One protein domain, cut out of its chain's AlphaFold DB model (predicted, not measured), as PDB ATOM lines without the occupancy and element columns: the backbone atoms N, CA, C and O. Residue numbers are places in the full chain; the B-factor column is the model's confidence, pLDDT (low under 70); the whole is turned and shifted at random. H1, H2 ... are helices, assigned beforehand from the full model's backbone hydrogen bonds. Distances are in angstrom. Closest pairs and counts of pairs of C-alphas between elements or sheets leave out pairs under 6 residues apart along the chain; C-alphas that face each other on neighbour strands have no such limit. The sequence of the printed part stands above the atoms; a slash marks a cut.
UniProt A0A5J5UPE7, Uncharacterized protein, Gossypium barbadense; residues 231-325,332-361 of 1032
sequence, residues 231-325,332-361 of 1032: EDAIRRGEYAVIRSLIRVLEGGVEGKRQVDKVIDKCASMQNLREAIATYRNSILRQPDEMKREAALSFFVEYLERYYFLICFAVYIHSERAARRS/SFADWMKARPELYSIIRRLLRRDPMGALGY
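This is residues 231 to 325 and 332 to 361 of the 1032 residues of an uncharacterized protein of Gossypium barbadense (UniProt A0A5J5UPE7). One very long helix, H5, makes the long axis, and shorter helices pack along it: H4 folds back along its first part as a helical hairpin, H3 crosses it further on, and H2 and H7, side by side and running opposite ways, lie along its middle. Small H1 packs on H4, small H6 lies crosswise near residues 312 to 315 of H5, and residues 320 to 325 stick out at the far end. The printed part has 125 residues with seven named helices, H1 to H7 in order, and no named strand; the class is all helix. The whole is compact, with a radius of gyration of the C-alphas of 15.3 A, and elongated, spanning 57 by 32 by 21 A.

Begin with H5, residues 289 to 322, the hub, which touches five other helices. Its residues 292 to 306 touch H4, residues 272 to 285, at a shallow tilt of 25 degrees, opposite ways; the closest C-alphas, of Ile 283 and Arg 292, are 5.2 A apart. Farther along, its residues 309 to 314 touch H3, residues 252 to 265, at a steep tilt of 67 degrees, only just short of about perpendicular; look at C-alphas 256 and 310, the closest at 5.2 A. Residues 300 to 304 of H5 touch residues 347 to 352 of H7, residues 341 to 352, at a shallow tilt of 20 degrees, opposite ways, closest at C-alphas 300 and 351, 6.6 A. H7 touches H2, residues 240 to 248, at a shallow tilt of 11 degrees, opposite ways, closest at C-alphas 350 and 241, 5.6 A. H2 only just touches H5, with 3 pairs of C-alphas within 8 A, closest at 242 and 307, 6.4 A; H2 and H3 touch only at the corner, closest at C-alphas 246 and 252, 4.0 A. H6, residues 333 to 338, only just touches H5, with 3 pairs, about perpendicular at 74 degrees, closest at C-alphas 333 and 315, 6.7 A. H1, residues 231 to 235, touches H4, closest at C-alphas 235 and 277, 6.4 A. In H1, H2, H3 and H6 every O i to N i+4 pair is within hydrogen-bond range; in H4 9 of 10, H5 29 of 30, H7 7 of 8.

Find C-alpha 289 at (9.403, 35.835, -48.116); from there H5 runs 49.3 A to C-alpha 322 at (29.883, 28.269, -3.968). H4 measures 20.3 A, H3 19.9 A, H7 15.4 A and H2 12.4 A. H1 begins at C-alpha 231, (19.683, 51.530, -34.111).

The C-alphas farthest apart, of Pro 287 and Ser 325, are 56.7 A apart. Residues 326 to 331 are not printed; C-alphas 325 and 332 stand 17.0 A apart across the cut. Of the links printed whole, none is long. Confidence is under 70 at residues 231 to 233, 319 to 325 and 360 to 361.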
ATOM      1  N   GLU A 231      18.617  52.367 -33.526       65.38
ATOM      2  CA  GLU A 231      19.683  51.530 -34.111       65.38
ATOM      3  C   GLU A 231      20.898  51.399 -33.169       65.38
ATOM      4  O   GLU A 231      21.537  50.348 -33.135       65.38
ATOM      5  N   ASP A 232      21.176  52.403 -32.332       67.88
ATOM      6  CA  ASP A 232      22.256  52.337 -31.343       67.88
ATOM      7  C   ASP A 232      21.906  51.463 -30.128       67.88
ATOM      8  O   ASP A 232      22.750  50.687 -29.683       67.88
ATOM      9  N   ALA A 233      20.658  51.471 -29.642       69.56
ATOM     10  CA  ALA A 233      20.203  50.508 -28.629       69.56
ATOM     11  C   ALA A 233      20.283  49.056 -29.151       69.56
ATOM     12  O   ALA A 233      20.683  48.132 -28.436       69.56
ATOM     13  N   ILE A 234      19.976  48.856 -30.435       74.56
ATOM     14  CA  ILE A 234      20.076  47.563 -31.128       74.56
ATOM     15  C   ILE A 234      21.541  47.114 -31.258       74.56
ATOM     16  O   ILE A 234      21.853  45.962 -30.950       74.56
ATOM     17  N   ARG A 235      22.464  48.019 -31.614       73.31
ATOM     18  CA  ARG A 235      23.923  47.763 -31.614       73.31
ATOM     19  C   ARG A 235      24.464  47.418 -30.222       73.31
ATOM     20  O   ARG A 235      25.336  46.557 -30.091       73.31
ATOM     21  N   ARG A 236      23.909  48.017 -29.163       78.44
ATOM     22  CA  ARG A 236      24.197  47.656 -27.759       78.44
ATOM     23  C   ARG A 236      23.553  46.332 -27.317       78.44
ATOM     24  O   ARG A 236      23.764  45.907 -26.181       78.44
ATOM     25  N   GLY A 237      22.814  45.643 -28.188       82.56
ATOM     26  CA  GLY A 237      22.213  44.338 -27.904       82.56
ATOM     27  C   GLY A 237      20.969  44.398 -27.012       82.56
ATOM     28  O   GLY A 237      20.601  43.389 -26.412       82.56
ATOM     29  N   GLU A 238      20.314  45.557 -26.897       81.50
ATOM     30  CA  GLU A 238      19.163  45.785 -26.010       81.50
ATOM     31  C   GLU A 238      17.844  45.216 -26.572       81.50
ATOM     32  O   GLU A 238      16.814  45.885 -26.568       81.50
ATOM     33  N   TYR A 239      17.835  43.976 -27.062       86.69
ATOM     34  CA  TYR A 239      16.616  43.305 -27.534       86.69
ATOM     35  C   TYR A 239      15.667  42.993 -26.371       86.69
ATOM     36  O   TYR A 239      16.122  42.697 -25.268       86.69
ATOM     37  N   ALA A 240      14.350  42.966 -26.610       83.75
ATOM     38  CA  ALA A 240      13.349  42.712 -25.562       83.75
ATOM     39  C   ALA A 240      13.623  41.424 -24.754       83.75
ATOM     40  O   ALA A 240      13.538  41.432 -23.531       83.75
ATOM     41  N   VAL A 241      14.050  40.344 -25.422       88.44
ATOM     42  CA  VAL A 241      14.438  39.075 -24.776       88.44
ATOM     43  C   VAL A 241      15.664  39.214 -23.852       88.44
ATOM     44  O   VAL A 241      15.723  38.555 -22.815       88.44
ATOM     45  N   ILE A 242      16.610  40.101 -24.185       92.00
ATOM     46  CA  ILE A 242      17.823  40.376 -23.397       92.00
ATOM     47  C   ILE A 242      17.514  41.336 -22.242       92.00
ATOM     48  O   ILE A 242      17.958  41.090 -21.125       92.00
ATOM     49  N   ARG A 243      16.687  42.370 -22.468       88.19
ATOM     50  CA  ARG A 243      16.171  43.258 -21.406       88.19
ATOM     51  C   ARG A 243      15.413  42.451 -20.340       88.19
ATOM     52  O   ARG A 243      15.640  42.637 -19.149       88.19
ATOM     53  N   SER A 244      14.595  41.483 -20.761       89.12
ATOM     54  CA  SER A 244      13.934  40.528 -19.861       89.12
ATOM     55  C   SER A 244      14.899  39.597 -19.126       89.12
ATOM     56  O   SER A 244      14.689  39.316 -17.947       89.12
ATOM     57  N   LEU A 245      15.953  39.113 -19.795       92.94
ATOM     58  CA  LEU A 245      16.974  38.271 -19.166       92.94
ATOM     59  C   LEU A 245      17.669  38.999 -18.016       92.94
ATOM     60  O   LEU A 245      17.654  38.501 -16.896       92.94
ATOM     61  N   ILE A 246      18.273  40.160 -18.287       91.31
ATOM     62  CA  ILE A 246      19.146  40.840 -17.317       91.31
ATOM     63  C   ILE A 246      18.396  41.323 -16.069       91.31
ATOM     64  O   ILE A 246      18.990  41.402 -15.002       91.31
ATOM     65  N   ARG A 247      17.087  41.569 -16.198       89.44
ATOM     66  CA  ARG A 247      16.180  41.914 -15.100       89.44
ATOM     67  C   ARG A 247      15.860  40.723 -14.198       89.44
ATOM     68  O   ARG A 247      15.949  40.809 -12.970       89.44
ATOM     69  N   VAL A 248      15.498  39.589 -14.803       90.56
ATOM     70  CA  VAL A 248      15.172  38.360 -14.063       90.56
ATOM     71  C   VAL A 248      16.421  37.713 -13.457       90.56
ATOM     72  O   VAL A 248      16.346  37.128 -12.377       90.56
ATOM     73  N   LEU A 249      17.569  37.836 -14.126       90.56
ATOM     74  CA  LEU A 249      18.832  37.244 -13.710       90.56
ATOM     75  C   LEU A 249      19.594  38.151 -12.729       90.56
ATOM     76  O   LEU A 249      19.983  39.270 -13.044       90.56
ATOM     77  N   GLU A 250      19.842  37.632 -11.533       88.38
ATOM     78  CA  GLU A 250      20.689  38.244 -10.501       88.38
ATOM     79  C   GLU A 250      22.137  38.388 -11.017       88.38
ATOM     80  O   GLU A 250      22.740  37.397 -11.426       88.38
ATOM     81  N   GLY A 251      22.674  39.617 -11.071       86.88
ATOM     82  CA  GLY A 251      23.956  39.925 -11.733       86.88
ATOM     83  C   GLY A 251      23.913  39.917 -13.273       86.88
ATOM     84  O   GLY A 251      24.953  39.833 -13.934       86.88
ATOM     85  N   GLY A 252      22.717  39.953 -13.874       90.19
ATOM     86  CA  GLY A 252      22.528  39.878 -15.325       90.19
ATOM     87  C   GLY A 252      23.089  41.076 -16.100       90.19
ATOM     88  O   GLY A 252      23.566  40.901 -17.224       90.19
ATOM     89  N   VAL A 253      23.084  42.275 -15.509       88.38
ATOM     90  CA  VAL A 253      23.619  43.505 -16.124       88.38
ATOM     91  C   VAL A 253      25.146  43.430 -16.246       88.38
ATOM     92  O   VAL A 253      25.711  43.714 -17.305       88.38
ATOM     93  N   GLU A 254      25.818  42.980 -15.190       87.12
ATOM     94  CA  GLU A 254      27.267  42.799 -15.115       87.12
ATOM     95  C   GLU A 254      27.702  41.637 -16.013       87.12
ATOM     96  O   GLU A 254      28.668  41.769 -16.768       87.12
ATOM     97  N   GLY A 255      26.945  40.532 -15.998       90.94
ATOM     98  CA  GLY A 255      27.134  39.396 -16.898       90.94
ATOM     99  C   GLY A 255      27.057  39.809 -18.369       90.94
ATOM    100  O   GLY A 255      27.967  39.500 -19.137       90.94
ATOM    101  N   LYS A 256      26.038  40.591 -18.757       93.12
ATOM    102  CA  LYS A 256      25.936  41.162 -20.110       93.12
ATOM    103  C   LYS A 256      27.140  42.041 -20.444       93.12
ATOM    104  O   LYS A 256      27.762  41.839 -21.482       93.12
ATOM    105  N   ARG A 257      27.511  42.973 -19.560       90.31
ATOM    106  CA  ARG A 257      28.655  43.880 -19.763       90.31
ATOM    107  C   ARG A 257      29.971  43.115 -19.963       90.31
ATOM    108  O   ARG A 257      30.788  43.505 -20.796       90.31
ATOM    109  N   GLN A 258      30.174  42.025 -19.221       89.69
ATOM    110  CA  GLN A 258      31.341  41.158 -19.380       89.69
ATOM    111  C   GLN A 258      31.311  40.417 -20.725       89.69
ATOM    112  O   GLN A 258      32.324  40.397 -21.423       89.69
ATOM    113  N   VAL A 259      30.166  39.841 -21.104       93.62
ATOM    114  CA  VAL A 259      29.991  39.137 -22.385       93.62
ATOM    115  C   VAL A 259      30.216  40.070 -23.568       93.62
ATOM    116  O   VAL A 259      30.957  39.700 -24.471       93.62
ATOM    117  N   ASP A 260      29.669  41.286 -23.542       92.81
ATOM    118  CA  ASP A 260      29.867  42.286 -24.598       92.81
ATOM    119  C   ASP A 260      31.362  42.577 -24.807       92.81
ATOM    120  O   ASP A 260      31.869  42.455 -25.921       92.81
ATOM    121  N   LYS A 261      32.095  42.835 -23.714       89.69
ATOM    122  CA  LYS A 261      33.548  43.078 -23.734       89.69
ATOM    123  C   LYS A 261      34.359  41.878 -24.240       89.69
ATOM    124  O   LYS A 261      35.413  42.067 -24.845       89.69
ATOM    125  N   VAL A 262      33.919  40.648 -23.967       90.50
ATOM    126  CA  VAL A 262      34.601  39.432 -24.446       90.50
ATOM    127  C   VAL A 262      34.272  39.141 -25.912       90.50
ATOM    128  O   VAL A 262      35.172  38.750 -26.651       90.50
ATOM    129  N   ILE A 263      33.033  39.377 -26.355       91.81
ATOM    130  CA  ILE A 263      32.649  39.292 -27.771       91.81
ATOM    131  C   ILE A 263      33.501  40.254 -28.601       91.81
ATOM    132  O   ILE A 263      34.039  39.839 -29.622       91.81
ATOM    133  N   ASP A 264      33.690  41.489 -28.135       89.12
ATOM    134  CA  ASP A 264      34.481  42.493 -28.855       89.12
ATOM    135  C   ASP A 264      35.963  42.088 -28.970       89.12
ATOM    136  O   ASP A 264      36.560  42.231 -30.033       89.12
ATOM    137  N   LYS A 265      36.531  41.461 -27.929       85.50
ATOM    138  CA  LYS A 265      37.877  40.851 -27.966       85.50
ATOM    139  C   LYS A 265      37.996  39.637 -28.898       85.50
ATOM    140  O   LYS A 265      39.102  39.290 -29.293       85.50
ATOM    141  N   CYS A 266      36.889  38.970 -29.221       87.00
ATOM    142  CA  CYS A 266      36.850  37.798 -30.109       87.00
ATOM    143  C   CYS A 266      36.300  38.137 -31.512       87.00
ATOM    144  O   CYS A 266      35.997  37.233 -32.294       87.00
ATOM    145  N   ALA A 267      36.140  39.426 -31.835       84.44
ATOM    146  CA  ALA A 267      35.364  39.901 -32.982       84.44
ATOM    147  C   ALA A 267      36.059  39.808 -34.354       84.44
ATOM    148  O   ALA A 267      35.418  40.079 -35.366       84.44
ATOM    149  N   SER A 268      37.340  39.434 -34.418       81.44
ATOM    150  CA  SER A 268      38.192  39.598 -35.612       81.44
ATOM    151  C   SER A 268      37.706  38.897 -36.890       81.44
ATOM    152  O   SER A 268      37.985  39.393 -37.978       81.44
ATOM    153  N   MET A 269      36.961  37.788 -36.784       80.56
ATOM    154  CA  MET A 269      36.249  37.164 -37.921       80.56
ATOM    155  C   MET A 269      34.748  37.472 -37.947       80.56
ATOM    156  O   MET A 269      34.131  37.479 -39.013       80.56
ATOM    157  N   GLN A 270      34.130  37.657 -36.779       85.00
ATOM    158  CA  GLN A 270      32.708  37.965 -36.636       85.00
ATOM    159  C   GLN A 270      32.428  38.495 -35.226       85.00
ATOM    160  O   GLN A 270      32.629  37.779 -34.248       85.00
ATOM    161  N   ASN A 271      31.859  39.696 -35.105       90.62
ATOM    162  CA  ASN A 271      31.217  40.118 -33.861       90.62
ATOM    163  C   ASN A 271      29.784  39.554 -33.805       90.62
ATOM    164  O   ASN A 271      28.982  39.768 -34.718       90.62
ATOM    165  N   LEU A 272      29.435  38.845 -32.726       91.62
ATOM    166  CA  LEU A 272      28.102  38.250 -32.567       91.62
ATOM    167  C   LEU A 272      26.987  39.312 -32.539       91.62
ATOM    168  O   LEU A 272      25.930  39.101 -33.132       91.62
ATOM    169  N   ARG A 273      27.217  40.461 -31.891       92.81
ATOM    170  CA  ARG A 273      26.213  41.531 -31.745       92.81
ATOM    171  C   ARG A 273      25.948  42.233 -33.079       92.81
ATOM    172  O   ARG A 273      24.793  42.460 -33.438       92.81
ATOM    173  N   GLU A 274      27.004  42.493 -33.848       90.19
ATOM    174  CA  GLU A 274      26.910  43.069 -35.197       90.19
ATOM    175  C   GLU A 274      26.249  42.106 -36.189       90.19
ATOM    176  O   GLU A 274      25.461  42.540 -37.032       90.19
ATOM    177  N   ALA A 275      26.493  40.797 -36.064       90.69
ATOM    178  CA  ALA A 275      25.820  39.788 -36.876       90.69
ATOM    179  C   ALA A 275      24.301  39.777 -36.623       90.69
ATOM    180  O   ALA A 275      23.532  39.815 -37.583       90.69
ATOM    181  N   ILE A 276      23.851  39.819 -35.359       91.56
ATOM    182  CA  ILE A 276      22.416  39.910 -35.018       91.56
ATOM    183  C   ILE A 276      21.793  41.183 -35.622       91.56
ATOM    184  O   ILE A 276      20.737  41.112 -36.257       91.56
ATOM    185  N   ALA A 277      22.460  42.336 -35.487       88.06
ATOM    186  CA  ALA A 277      21.995  43.599 -36.070       88.06
ATOM    187  C   ALA A 277      21.938  43.545 -37.612       88.06
ATOM    188  O   ALA A 277      20.983  44.030 -38.222       88.06
ATOM    189  N   THR A 278      22.916  42.892 -38.246       89.00
ATOM    190  CA  THR A 278      22.960  42.676 -39.700       89.00
ATOM    191  C   THR A 278      21.795  41.809 -40.176       89.00
ATOM    192  O   THR A 278      21.102  42.196 -41.118       89.00
ATOM    193  N   TYR A 279      21.513  40.683 -39.507       90.12
ATOM    194  CA  TYR A 279      20.356  39.846 -39.842       90.12
ATOM    195  C   TYR A 279      19.040  40.605 -39.660       90.12
ATOM    196  O   TYR A 279      18.224  40.596 -40.580       90.12
ATOM    197  N   ARG A 280      18.853  41.344 -38.554       87.81
ATOM    198  CA  ARG A 280      17.676  42.213 -38.363       87.81
ATOM    199  C   ARG A 280      17.493  43.176 -39.539       87.81
ATOM    200  O   ARG A 280      16.410  43.245 -40.116       87.81
ATOM    201  N   ASN A 281      18.543  43.905 -39.904       85.81
ATOM    202  CA  ASN A 281      18.459  44.931 -40.944       85.81
ATOM    203  C   ASN A 281      18.300  44.331 -42.352       85.81
ATOM    204  O   ASN A 281      17.689  44.964 -43.212       85.81
ATOM    205  N   SER A 282      18.760  43.093 -42.568       87.06
ATOM    206  CA  SER A 282      18.447  42.290 -43.756       87.06
ATOM    207  C   SER A 282      16.964  41.897 -43.799       87.06
ATOM    208  O   SER A 282      16.286  42.214 -44.773       87.06
ATOM    209  N   ILE A 283      16.419  41.316 -42.720       88.25
ATOM    210  CA  ILE A 283      15.001  40.906 -42.607       88.25
ATOM    211  C   ILE A 283      14.055  42.080 -42.895       88.25
ATOM    212  O   ILE A 283      13.089  41.920 -43.637       88.25
ATOM    213  N   LEU A 284      14.348  43.266 -42.349       82.81
ATOM    214  CA  LEU A 284      13.541  44.479 -42.545       82.81
ATOM    215  C   LEU A 284      13.555  45.015 -43.987       82.81
ATOM    216  O   LEU A 284      12.655  45.765 -44.361       82.81
ATOM    217  N   ARG A 285      14.570  44.665 -44.784       85.31
ATOM    218  CA  ARG A 285      14.746  45.124 -46.172       85.31
ATOM    219  C   ARG A 285      14.466  44.038 -47.211       85.31
ATOM    220  O   ARG A 285      14.493  44.342 -48.398       85.31
ATOM    221  N   GLN A 286      14.227  42.795 -46.793       87.69
ATOM    222  CA  GLN A 286      14.066  41.649 -47.683       87.69
ATOM    223  C   GLN A 286      12.614  41.551 -48.197       87.69
ATOM    224  O   GLN A 286      11.720  41.231 -47.407       87.69
ATOM    225  N   PRO A 287      12.346  41.789 -49.500       81.31
ATOM    226  CA  PRO A 287      11.006  41.621 -50.070       81.31
ATOM    227  C   PRO A 287      10.625  40.144 -50.266       81.31
ATOM    228  O   PRO A 287       9.444  39.811 -50.251       81.31
ATOM    229  N   ASP A 288      11.613  39.267 -50.455       88.56
ATOM    230  CA  ASP A 288      11.433  37.833 -50.687       88.56
ATOM    231  C   ASP A 288      11.091  37.102 -49.380       88.56
ATOM    232  O   ASP A 288      11.861  37.123 -48.417       88.56
ATOM    233  N   GLU A 289       9.923  36.461 -49.334       82.69
ATOM    234  CA  GLU A 289       9.403  35.835 -48.116       82.69
ATOM    235  C   GLU A 289      10.249  34.645 -47.635       82.69
ATOM    236  O   GLU A 289      10.502  34.542 -46.433       82.69
ATOM    237  N   MET A 290      10.764  33.810 -48.544       76.69
ATOM    238  CA  MET A 290      11.593  32.653 -48.185       76.69
ATOM    239  C   MET A 290      12.952  33.092 -47.631       76.69
ATOM    240  O   MET A 290      13.399  32.601 -46.594       76.69
ATOM    241  N   LYS A 291      13.601  34.075 -48.269       83.81
ATOM    242  CA  LYS A 291      14.861  34.652 -47.769       83.81
ATOM    243  C   LYS A 291      14.663  35.381 -46.443       83.81
ATOM    244  O   LYS A 291      15.555  35.356 -45.595       83.81
ATOM    245  N   ARG A 292      13.504  36.016 -46.245       85.50
ATOM    246  CA  ARG A 292      13.129  36.678 -44.989       85.50
ATOM    247  C   ARG A 292      12.931  35.664 -43.860       85.50
ATOM    248  O   ARG A 292      13.413  35.909 -42.757       85.50
ATOM    249  N   GLU A 293      12.282  34.532 -44.126       82.94
ATOM    250  CA  GLU A 293      12.110  33.436 -43.162       82.94
ATOM    251  C   GLU A 293      13.447  32.762 -42.810       82.94
ATOM    252  O   GLU A 293      13.751  32.572 -41.630       82.94
ATOM    253  N   ALA A 294      14.310  32.503 -43.798       83.00
ATOM    254  CA  ALA A 294      15.656  31.980 -43.557       83.00
ATOM    255  C   ALA A 294      16.508  32.940 -42.701       83.00
ATOM    256  O   ALA A 294      17.089  32.534 -41.693       83.00
ATOM    257  N   ALA A 295      16.531  34.236 -43.041       86.31
ATOM    258  CA  ALA A 295      17.245  35.251 -42.264       86.31
ATOM    259  C   ALA A 295      16.694  35.396 -40.832       86.31
ATOM    260  O   ALA A 295      17.464  35.606 -39.894       86.31
ATOM    261  N   LEU A 296      15.379  35.237 -40.650       88.00
ATOM    262  CA  LEU A 296      14.727  35.223 -39.341       88.00
ATOM    263  C   LEU A 296      15.164  34.033 -38.478       88.00
ATOM    264  O   LEU A 296      15.379  34.212 -37.280       88.00
ATOM    265  N   SER A 297      15.331  32.851 -39.076       88.00
ATOM    266  CA  SER A 297      15.855  31.670 -38.381       88.00
ATOM    267  C   SER A 297      17.259  31.934 -37.818       88.00
ATOM    268  O   SER A 297      17.494  31.756 -36.621       88.00
ATOM    269  N   PHE A 298      18.164  32.491 -38.634       89.38
ATOM    270  CA  PHE A 298      19.510  32.871 -38.183       89.38
ATOM    271  C   PHE A 298      19.496  33.968 -37.109       89.38
ATOM    272  O   PHE A 298      20.224  33.865 -36.123       89.38
ATOM    273  N   PHE A 299      18.644  34.993 -37.247       92.00
ATOM    274  CA  PHE A 299      18.469  36.027 -36.219       92.00
ATOM    275  C   PHE A 299      18.056  35.427 -34.865       92.00
ATOM    276  O   PHE A 299      18.622  35.798 -33.835       92.00
ATOM    277  N   VAL A 300      17.106  34.484 -34.867       92.31
ATOM    278  CA  VAL A 300      16.653  33.781 -33.659       92.31
ATOM    279  C   VAL A 300      17.795  32.996 -33.019       92.31
ATOM    280  O   VAL A 300      18.072  33.199 -31.840       92.31
ATOM    281  N   GLU A 301      18.494  32.154 -33.778       91.94
ATOM    282  CA  GLU A 301      19.579  31.318 -33.247       91.94
ATOM    283  C   GLU A 301      20.766  32.141 -32.717       91.94
ATOM    284  O   GLU A 301      21.325  31.827 -31.664       91.94
ATOM    285  N   TYR A 302      21.130  33.238 -33.386       93.56
ATOM    286  CA  TYR A 302      22.207  34.122 -32.931       93.56
ATOM    287  C   TYR A 302      21.830  34.913 -31.671       93.56
ATOM    288  O   TYR A 302      22.662  35.091 -30.777       93.56
ATOM    289  N   LEU A 303      20.583  35.386 -31.578       94.25
ATOM    290  CA  LEU A 303      20.094  36.089 -30.394       94.25
ATOM    291  C   LEU A 303      19.912  35.128 -29.205       94.25
ATOM    292  O   LEU A 303      20.189  35.503 -28.066       94.25
ATOM    293  N   GLU A 304      19.535  33.873 -29.463       95.06
ATOM    294  CA  GLU A 304      19.519  32.804 -28.462       95.06
ATOM    295  C   GLU A 304      20.943  32.448 -27.993       95.06
ATOM    296  O   GLU A 304      21.188  32.349 -26.791       95.06
ATOM    297  N   ARG A 305      21.923  32.385 -28.902       95.19
ATOM    298  CA  ARG A 305      23.344  32.210 -28.553       95.19
ATOM    299  C   ARG A 305      23.852  33.326 -27.632       95.19
ATOM    300  O   ARG A 305      24.499  33.047 -26.624       95.19
ATOM    301  N   TYR A 306      23.537  34.587 -27.939       96.06
ATOM    302  CA  TYR A 306      23.893  35.728 -27.085       96.06
ATOM    303  C   TYR A 306      23.216  35.652 -25.704       96.06
ATOM    304  O   TYR A 306      23.870  35.874 -24.686       96.06
ATOM    305  N   TYR A 307      21.944  35.244 -25.653       96.50
ATOM    306  CA  TYR A 307      21.212  34.989 -24.407       96.50
ATOM    307  C   TYR A 307      21.914  33.942 -23.520       96.50
ATOM    308  O   TYR A 307      22.121  34.178 -22.326       96.50
ATOM    309  N   PHE A 308      22.317  32.800 -24.091       96.81
ATOM    310  CA  PHE A 308      23.010  31.747 -23.340       96.81
ATOM    311  C   PHE A 308      24.395  32.180 -22.849       96.81
ATOM    312  O   PHE A 308      24.744  31.858 -21.717       96.81
ATOM    313  N   LEU A 309      25.151  32.965 -23.626       96.44
ATOM    314  CA  LEU A 309      26.445  33.506 -23.187       96.44
ATOM    315  C   LEU A 309      26.313  34.395 -21.935       96.44
ATOM    316  O   LEU A 309      27.134  34.290 -21.025       96.44
ATOM    317  N   ILE A 310      25.260  35.219 -21.848       96.06
ATOM    318  CA  ILE A 310      24.962  36.042 -20.658       96.06
ATOM    319  C   ILE A 310      24.626  35.156 -19.450       96.06
ATOM    320  O   ILE A 310      25.169  35.366 -18.364       96.06
ATOM    321  N   CYS A 311      23.784  34.134 -19.639       96.12
ATOM    322  CA  CYS A 311      23.463  33.162 -18.588       96.12
ATOM    323  C   CYS A 311      24.723  32.440 -18.079       96.12
ATOM    324  O   CYS A 311      24.938  32.320 -16.873       96.12
ATOM    325  N   PHE A 312      25.571  32.003 -19.008       95.25
ATOM    326  CA  PHE A 312      26.808  31.277 -18.749       95.25
ATOM    327  C   PHE A 312      27.843  32.109 -17.984       95.25
ATOM    328  O   PHE A 312      28.460  31.604 -17.044       95.25
ATOM    329  N   ALA A 313      27.989  33.397 -18.318       93.00
ATOM    330  CA  ALA A 313      28.836  34.308 -17.556       93.00
ATOM    331  C   ALA A 313      28.402  34.350 -16.080       93.00
ATOM    332  O   ALA A 313      29.206  34.058 -15.195       93.00
ATOM    333  N   VAL A 314      27.119  34.617 -15.800       91.75
ATOM    334  CA  VAL A 314      26.585  34.684 -14.424       91.75
ATOM    335  C   VAL A 314      26.709  33.348 -13.676       91.75
ATOM    336  O   VAL A 314      27.070  33.330 -12.494       91.75
ATOM    337  N   TYR A 315      26.478  32.220 -14.353       91.56
ATOM    338  CA  TYR A 315      26.714  30.877 -13.810       91.56
ATOM    339  C   TYR A 315      28.161  30.696 -13.318       91.56
ATOM    340  O   TYR A 315      28.383  30.332 -12.162       91.56
ATOM    341  N   ILE A 316      29.146  31.042 -14.151       86.12
ATOM    342  CA  ILE A 316      30.577  30.897 -13.850       86.12
ATOM    343  C   ILE A 316      31.002  31.682 -12.594       86.12
ATOM    344  O   ILE A 316      31.840  31.212 -11.812       86.12
ATOM    345  N   HIS A 317      30.406  32.854 -12.351       77.88
ATOM    346  CA  HIS A 317      30.624  33.613 -11.111       77.88
ATOM    347  C   HIS A 317      29.877  33.021  -9.915       77.88
ATOM    348  O   HIS A 317      30.382  33.089  -8.789       77.88
ATOM    349  N   SER A 318      28.688  32.454 -10.132       75.06
ATOM    350  CA  SER A 318      27.874  31.799  -9.097       75.06
ATOM    351  C   SER A 318      28.630  30.621  -8.475       75.06
ATOM    352  O   SER A 318      28.880  30.628  -7.270       75.06
ATOM    353  N   GLU A 319      29.122  29.692  -9.301       67.75
ATOM    354  CA  GLU A 319      29.913  28.531  -8.855       67.75
ATOM    355  C   GLU A 319      31.197  28.938  -8.112       67.75
ATOM    356  O   GLU A 319      31.620  28.281  -7.161       67.75
ATOM    357  N   ARG A 320      31.825  30.059  -8.488       59.06
ATOM    358  CA  ARG A 320      33.032  30.548  -7.799       59.06
ATOM    359  C   ARG A 320      32.758  31.122  -6.402       59.06
ATOM    360  O   ARG A 320      33.680  31.142  -5.590       59.06
ATOM    361  N   ALA A 321      31.532  31.563  -6.098       52.59
ATOM    362  CA  ALA A 321      31.139  31.814  -4.705       52.59
ATOM    363  C   ALA A 321      30.907  30.502  -3.962       52.59
ATOM    364  O   ALA A 321      31.446  30.336  -2.871       52.59
ATOM    365  N   ALA A 322      30.168  29.567  -4.572       55.75
ATOM    366  CA  ALA A 322      29.883  28.269  -3.968       55.75
ATOM    367  C   ALA A 322      31.176  27.558  -3.537       55.75
ATOM    368  O   ALA A 322      31.284  27.178  -2.381       55.75
ATOM    369  N   ARG A 323      32.210  27.529  -4.392       53.88
ATOM    370  CA  ARG A 323      33.541  26.952  -4.093       53.88
ATOM    371  C   ARG A 323      34.369  27.675  -3.017       53.88
ATOM    372  O   ARG A 323      35.389  27.139  -2.597       53.88
ATOM    373  N   ARG A 324      33.996  28.893  -2.604       49.03
ATOM    374  CA  ARG A 324      34.600  29.585  -1.443       49.03
ATOM    375  C   ARG A 324      33.862  29.276  -0.137       49.03
ATOM    376  O   ARG A 324      34.406  29.531   0.932       49.03
ATOM    377  N   SER A 325      32.652  28.727  -0.229       43.69
ATOM    378  CA  SER A 325      31.938  28.094   0.877       43.69
ATOM    379  C   SER A 325      32.268  26.596   0.899       43.69
ATOM    380  O   SER A 325      32.541  25.992  -0.133       43.69
ATOM    381  N   SER A 332      26.419  21.751 -12.624       89.88
ATOM    382  CA  SER A 332      26.635  21.947 -14.068       89.88
ATOM    383  C   SER A 332      25.876  23.181 -14.587       89.88
ATOM    384  O   SER A 332      24.894  23.618 -13.977       89.88
ATOM    385  N   PHE A 333      26.277  23.745 -15.728       92.69
ATOM    386  CA  PHE A 333      25.526  24.813 -16.391       92.69
ATOM    387  C   PHE A 333      24.137  24.321 -16.806       92.69
ATOM    388  O   PHE A 333      23.149  25.029 -16.599       92.69
ATOM    389  N   ALA A 334      24.045  23.091 -17.319       92.19
ATOM    390  CA  ALA A 334      22.779  22.452 -17.655       92.19
ATOM    391  C   ALA A 334      21.837  22.352 -16.441       92.19
ATOM    392  O   ALA A 334      20.665  22.727 -16.541       92.19
ATOM    393  N   ASP A 335      22.326  21.931 -15.272       91.38
ATOM    394  CA  ASP A 335      21.517  21.862 -14.048       91.38
ATOM    395  C   ASP A 335      21.188  23.255 -13.489       91.38
ATOM    396  O   ASP A 335      20.060  23.497 -13.049       91.38
ATOM    397  N   TRP A 336      22.122  24.206 -13.573       92.62
ATOM    398  CA  TRP A 336      21.910  25.601 -13.177       92.62
ATOM    399  C   TRP A 336      20.820  26.278 -14.027       92.62
ATOM    400  O   TRP A 336      19.977  26.999 -13.479       92.62
ATOM    401  N   MET A 337      20.785  26.011 -15.336       93.44
ATOM    402  CA  MET A 337      19.726  26.456 -16.247       93.44
ATOM    403  C   MET A 337      18.401  25.741 -15.957       93.44
ATOM    404  O   MET A 337      17.356  26.381 -15.833       93.44
ATOM    405  N   LYS A 338      18.424  24.416 -15.774       90.38
ATOM    406  CA  LYS A 338      17.250  23.578 -15.456       90.38
ATOM    407  C   LYS A 338      16.574  23.966 -14.136       90.38
ATOM    408  O   LYS A 338      15.348  23.890 -14.035       90.38
ATOM    409  N   ALA A 339      17.340  24.450 -13.156       89.00
ATOM    410  CA  ALA A 339      16.834  25.031 -11.911       89.00
ATOM    411  C   ALA A 339      16.122  26.393 -12.097       89.00
ATOM    412  O   ALA A 339      15.428  26.852 -11.184       89.00
ATOM    413  N   ARG A 340      16.261  27.031 -13.269       90.12
ATOM    414  CA  ARG A 340      15.751  28.371 -13.619       90.12
ATOM    415  C   ARG A 340      14.758  28.332 -14.799       90.12
ATOM    416  O   ARG A 340      15.018  28.898 -15.865       90.12
ATOM    417  N   PRO A 341      13.590  27.672 -14.644       88.56
ATOM    418  CA  PRO A 341      12.591  27.515 -15.709       88.56
ATOM    419  C   PRO A 341      12.042  28.838 -16.274       88.56
ATOM    420  O   PRO A 341      11.533  28.855 -17.399       88.56
ATOM    421  N   GLU A 342      12.141  29.938 -15.527       90.19
ATOM    422  CA  GLU A 342      11.813  31.285 -15.990       90.19
ATOM    423  C   GLU A 342      12.679  31.729 -17.185       90.19
ATOM    424  O   GLU A 342      12.140  32.291 -18.141       90.19
ATOM    425  N   LEU A 343      13.969  31.366 -17.230       93.44
ATOM    426  CA  LEU A 343      14.872  31.716 -18.337       93.44
ATOM    427  C   LEU A 343      14.417  31.065 -19.655       93.44
ATOM    428  O   LEU A 343      14.175  31.738 -20.660       93.44
ATOM    429  N   TYR A 344      14.129  29.762 -19.624       91.62
ATOM    430  CA  TYR A 344      13.519  29.063 -20.761       91.62
ATOM    431  C   TYR A 344      12.160  29.635 -21.168       91.62
ATOM    432  O   TYR A 344      11.775  29.563 -22.339       91.62
ATOM    433  N   SER A 345      11.397  30.185 -20.218       87.44
ATOM    434  CA  SER A 345      10.134  30.843 -20.530       87.44
ATOM    435  C   SER A 345      10.346  32.163 -21.276       87.44
ATOM    436  O   SER A 345       9.567  32.448 -22.188       87.44
ATOM    437  N   ILE A 346      11.389  32.933 -20.950       89.94
ATOM    438  CA  ILE A 346      11.759  34.162 -21.667       89.94
ATOM    439  C   ILE A 346      12.072  33.841 -23.135       89.94
ATOM    440  O   ILE A 346      11.360  34.334 -24.012       89.94
ATOM    441  N   ILE A 347      13.027  32.937 -23.407       90.00
ATOM    442  CA  ILE A 347      13.377  32.497 -24.776       90.00
ATOM    443  C   ILE A 347      12.122  32.016 -25.522       90.00
ATOM    444  O   ILE A 347      11.790  32.479 -26.616       90.00
ATOM    445  N   ARG A 348      11.358  31.101 -24.911       86.31
ATOM    446  CA  ARG A 348      10.193  30.487 -25.560       86.31
ATOM    447  C   ARG A 348       9.093  31.494 -25.887       86.31
ATOM    448  O   ARG A 348       8.389  31.293 -26.871       86.31
ATOM    449  N   ARG A 349       8.876  32.515 -25.052       80.50
ATOM    450  CA  ARG A 349       7.785  33.490 -25.224       80.50
ATOM    451  C   ARG A 349       8.184  34.671 -26.097       80.50
ATOM    452  O   ARG A 349       7.392  35.033 -26.957       80.50
ATOM    453  N   LEU A 350       9.356  35.255 -25.852       82.25
ATOM    454  CA  LEU A 350       9.778  36.525 -26.451       82.25
ATOM    455  C   LEU A 350      10.654  36.358 -27.693       82.25
ATOM    456  O   LEU A 350      10.802  37.324 -28.428       82.25
ATOM    457  N   LEU A 351      11.216  35.167 -27.926       84.81
ATOM    458  CA  LEU A 351      12.032  34.883 -29.107       84.81
ATOM    459  C   LEU A 351      11.366  33.844 -30.015       84.81
ATOM    460  O   LEU A 351      10.976  34.169 -31.129       84.81
ATOM    461  N   ARG A 352      11.135  32.611 -29.541       84.12
ATOM    462  CA  ARG A 352      10.655  31.520 -30.419       84.12
ATOM    463  C   ARG A 352       9.161  31.562 -30.777       84.12
ATOM    464  O   ARG A 352       8.769  31.008 -31.797       84.12
ATOM    465  N   ARG A 353       8.300  32.161 -29.943       78.62
ATOM    466  CA  ARG A 353       6.844  32.284 -30.210       78.62
ATOM    467  C   ARG A 353       6.437  33.588 -30.887       78.62
ATOM    468  O   ARG A 353       5.339  33.643 -31.433       78.62
ATOM    469  N   ASP A 354       7.288  34.604 -30.817       74.25
ATOM    470  CA  ASP A 354       7.093  35.895 -31.476       74.25
ATOM    471  C   ASP A 354       8.425  36.415 -32.064       74.25
ATOM    472  O   ASP A 354       8.935  37.444 -31.615       74.25
ATOM    473  N   PRO A 355       9.026  35.715 -33.054       80.56
ATOM    474  CA  PRO A 355      10.299  36.139 -33.647       80.56
ATOM    475  C   PRO A 355      10.233  37.529 -34.298       80.56
ATOM    476  O   PRO A 355      11.227  38.245 -34.340       80.56
ATOM    477  N   MET A 356       9.052  37.928 -34.786       77.69
ATOM    478  CA  MET A 356       8.811  39.267 -35.333       77.69
ATOM    479  C   MET A 356       8.780  40.336 -34.237       77.69
ATOM    480  O   MET A 356       9.401  41.386 -34.398       77.69
ATOM    481  N   GLY A 357       8.138  40.066 -33.096       74.75
ATOM    482  CA  GLY A 357       8.214  40.933 -31.919       74.75
ATOM    483  C   GLY A 357       9.648  41.112 -31.404       74.75
ATOM    484  O   GLY A 357      10.020  42.216 -31.003       74.75
ATOM    485  N   ALA A 358      10.484  40.071 -31.494       77.12
ATOM    486  CA  ALA A 358      11.892  40.117 -31.090       77.12
ATOM    487  C   ALA A 358      12.755  41.112 -31.898       77.12
ATOM    488  O   ALA A 358      13.771  41.578 -31.380       77.12
ATOM    489  N   LEU A 359      12.342  41.504 -33.114       73.75
ATOM    490  CA  LEU A 359      13.017  42.542 -33.915       73.75
ATOM    491  C   LEU A 359      12.871  43.966 -33.333       73.75
ATOM    492  O   LEU A 359      13.499  44.898 -33.844       73.75
ATOM    493  N   GLY A 360      12.038  44.156 -32.301       65.00
ATOM    494  CA  GLY A 360      11.785  45.464 -31.686       65.00
ATOM    495  C   GLY A 360      10.794  46.336 -32.463       65.00
ATOM    496  O   GLY A 360      10.895  47.560 -32.425       65.00
ATOM    497  N   TYR A 361       9.851  45.729 -33.193       55.75
ATOM    498  CA  TYR A 361       8.876  46.443 -34.031       55.75
ATOM    499  C   TYR A 361       7.713  47.038 -33.206       55.75
ATOM    500  O   TYR A 361       6.550  46.651 -33.339       55.75
TER     501      TYR A 361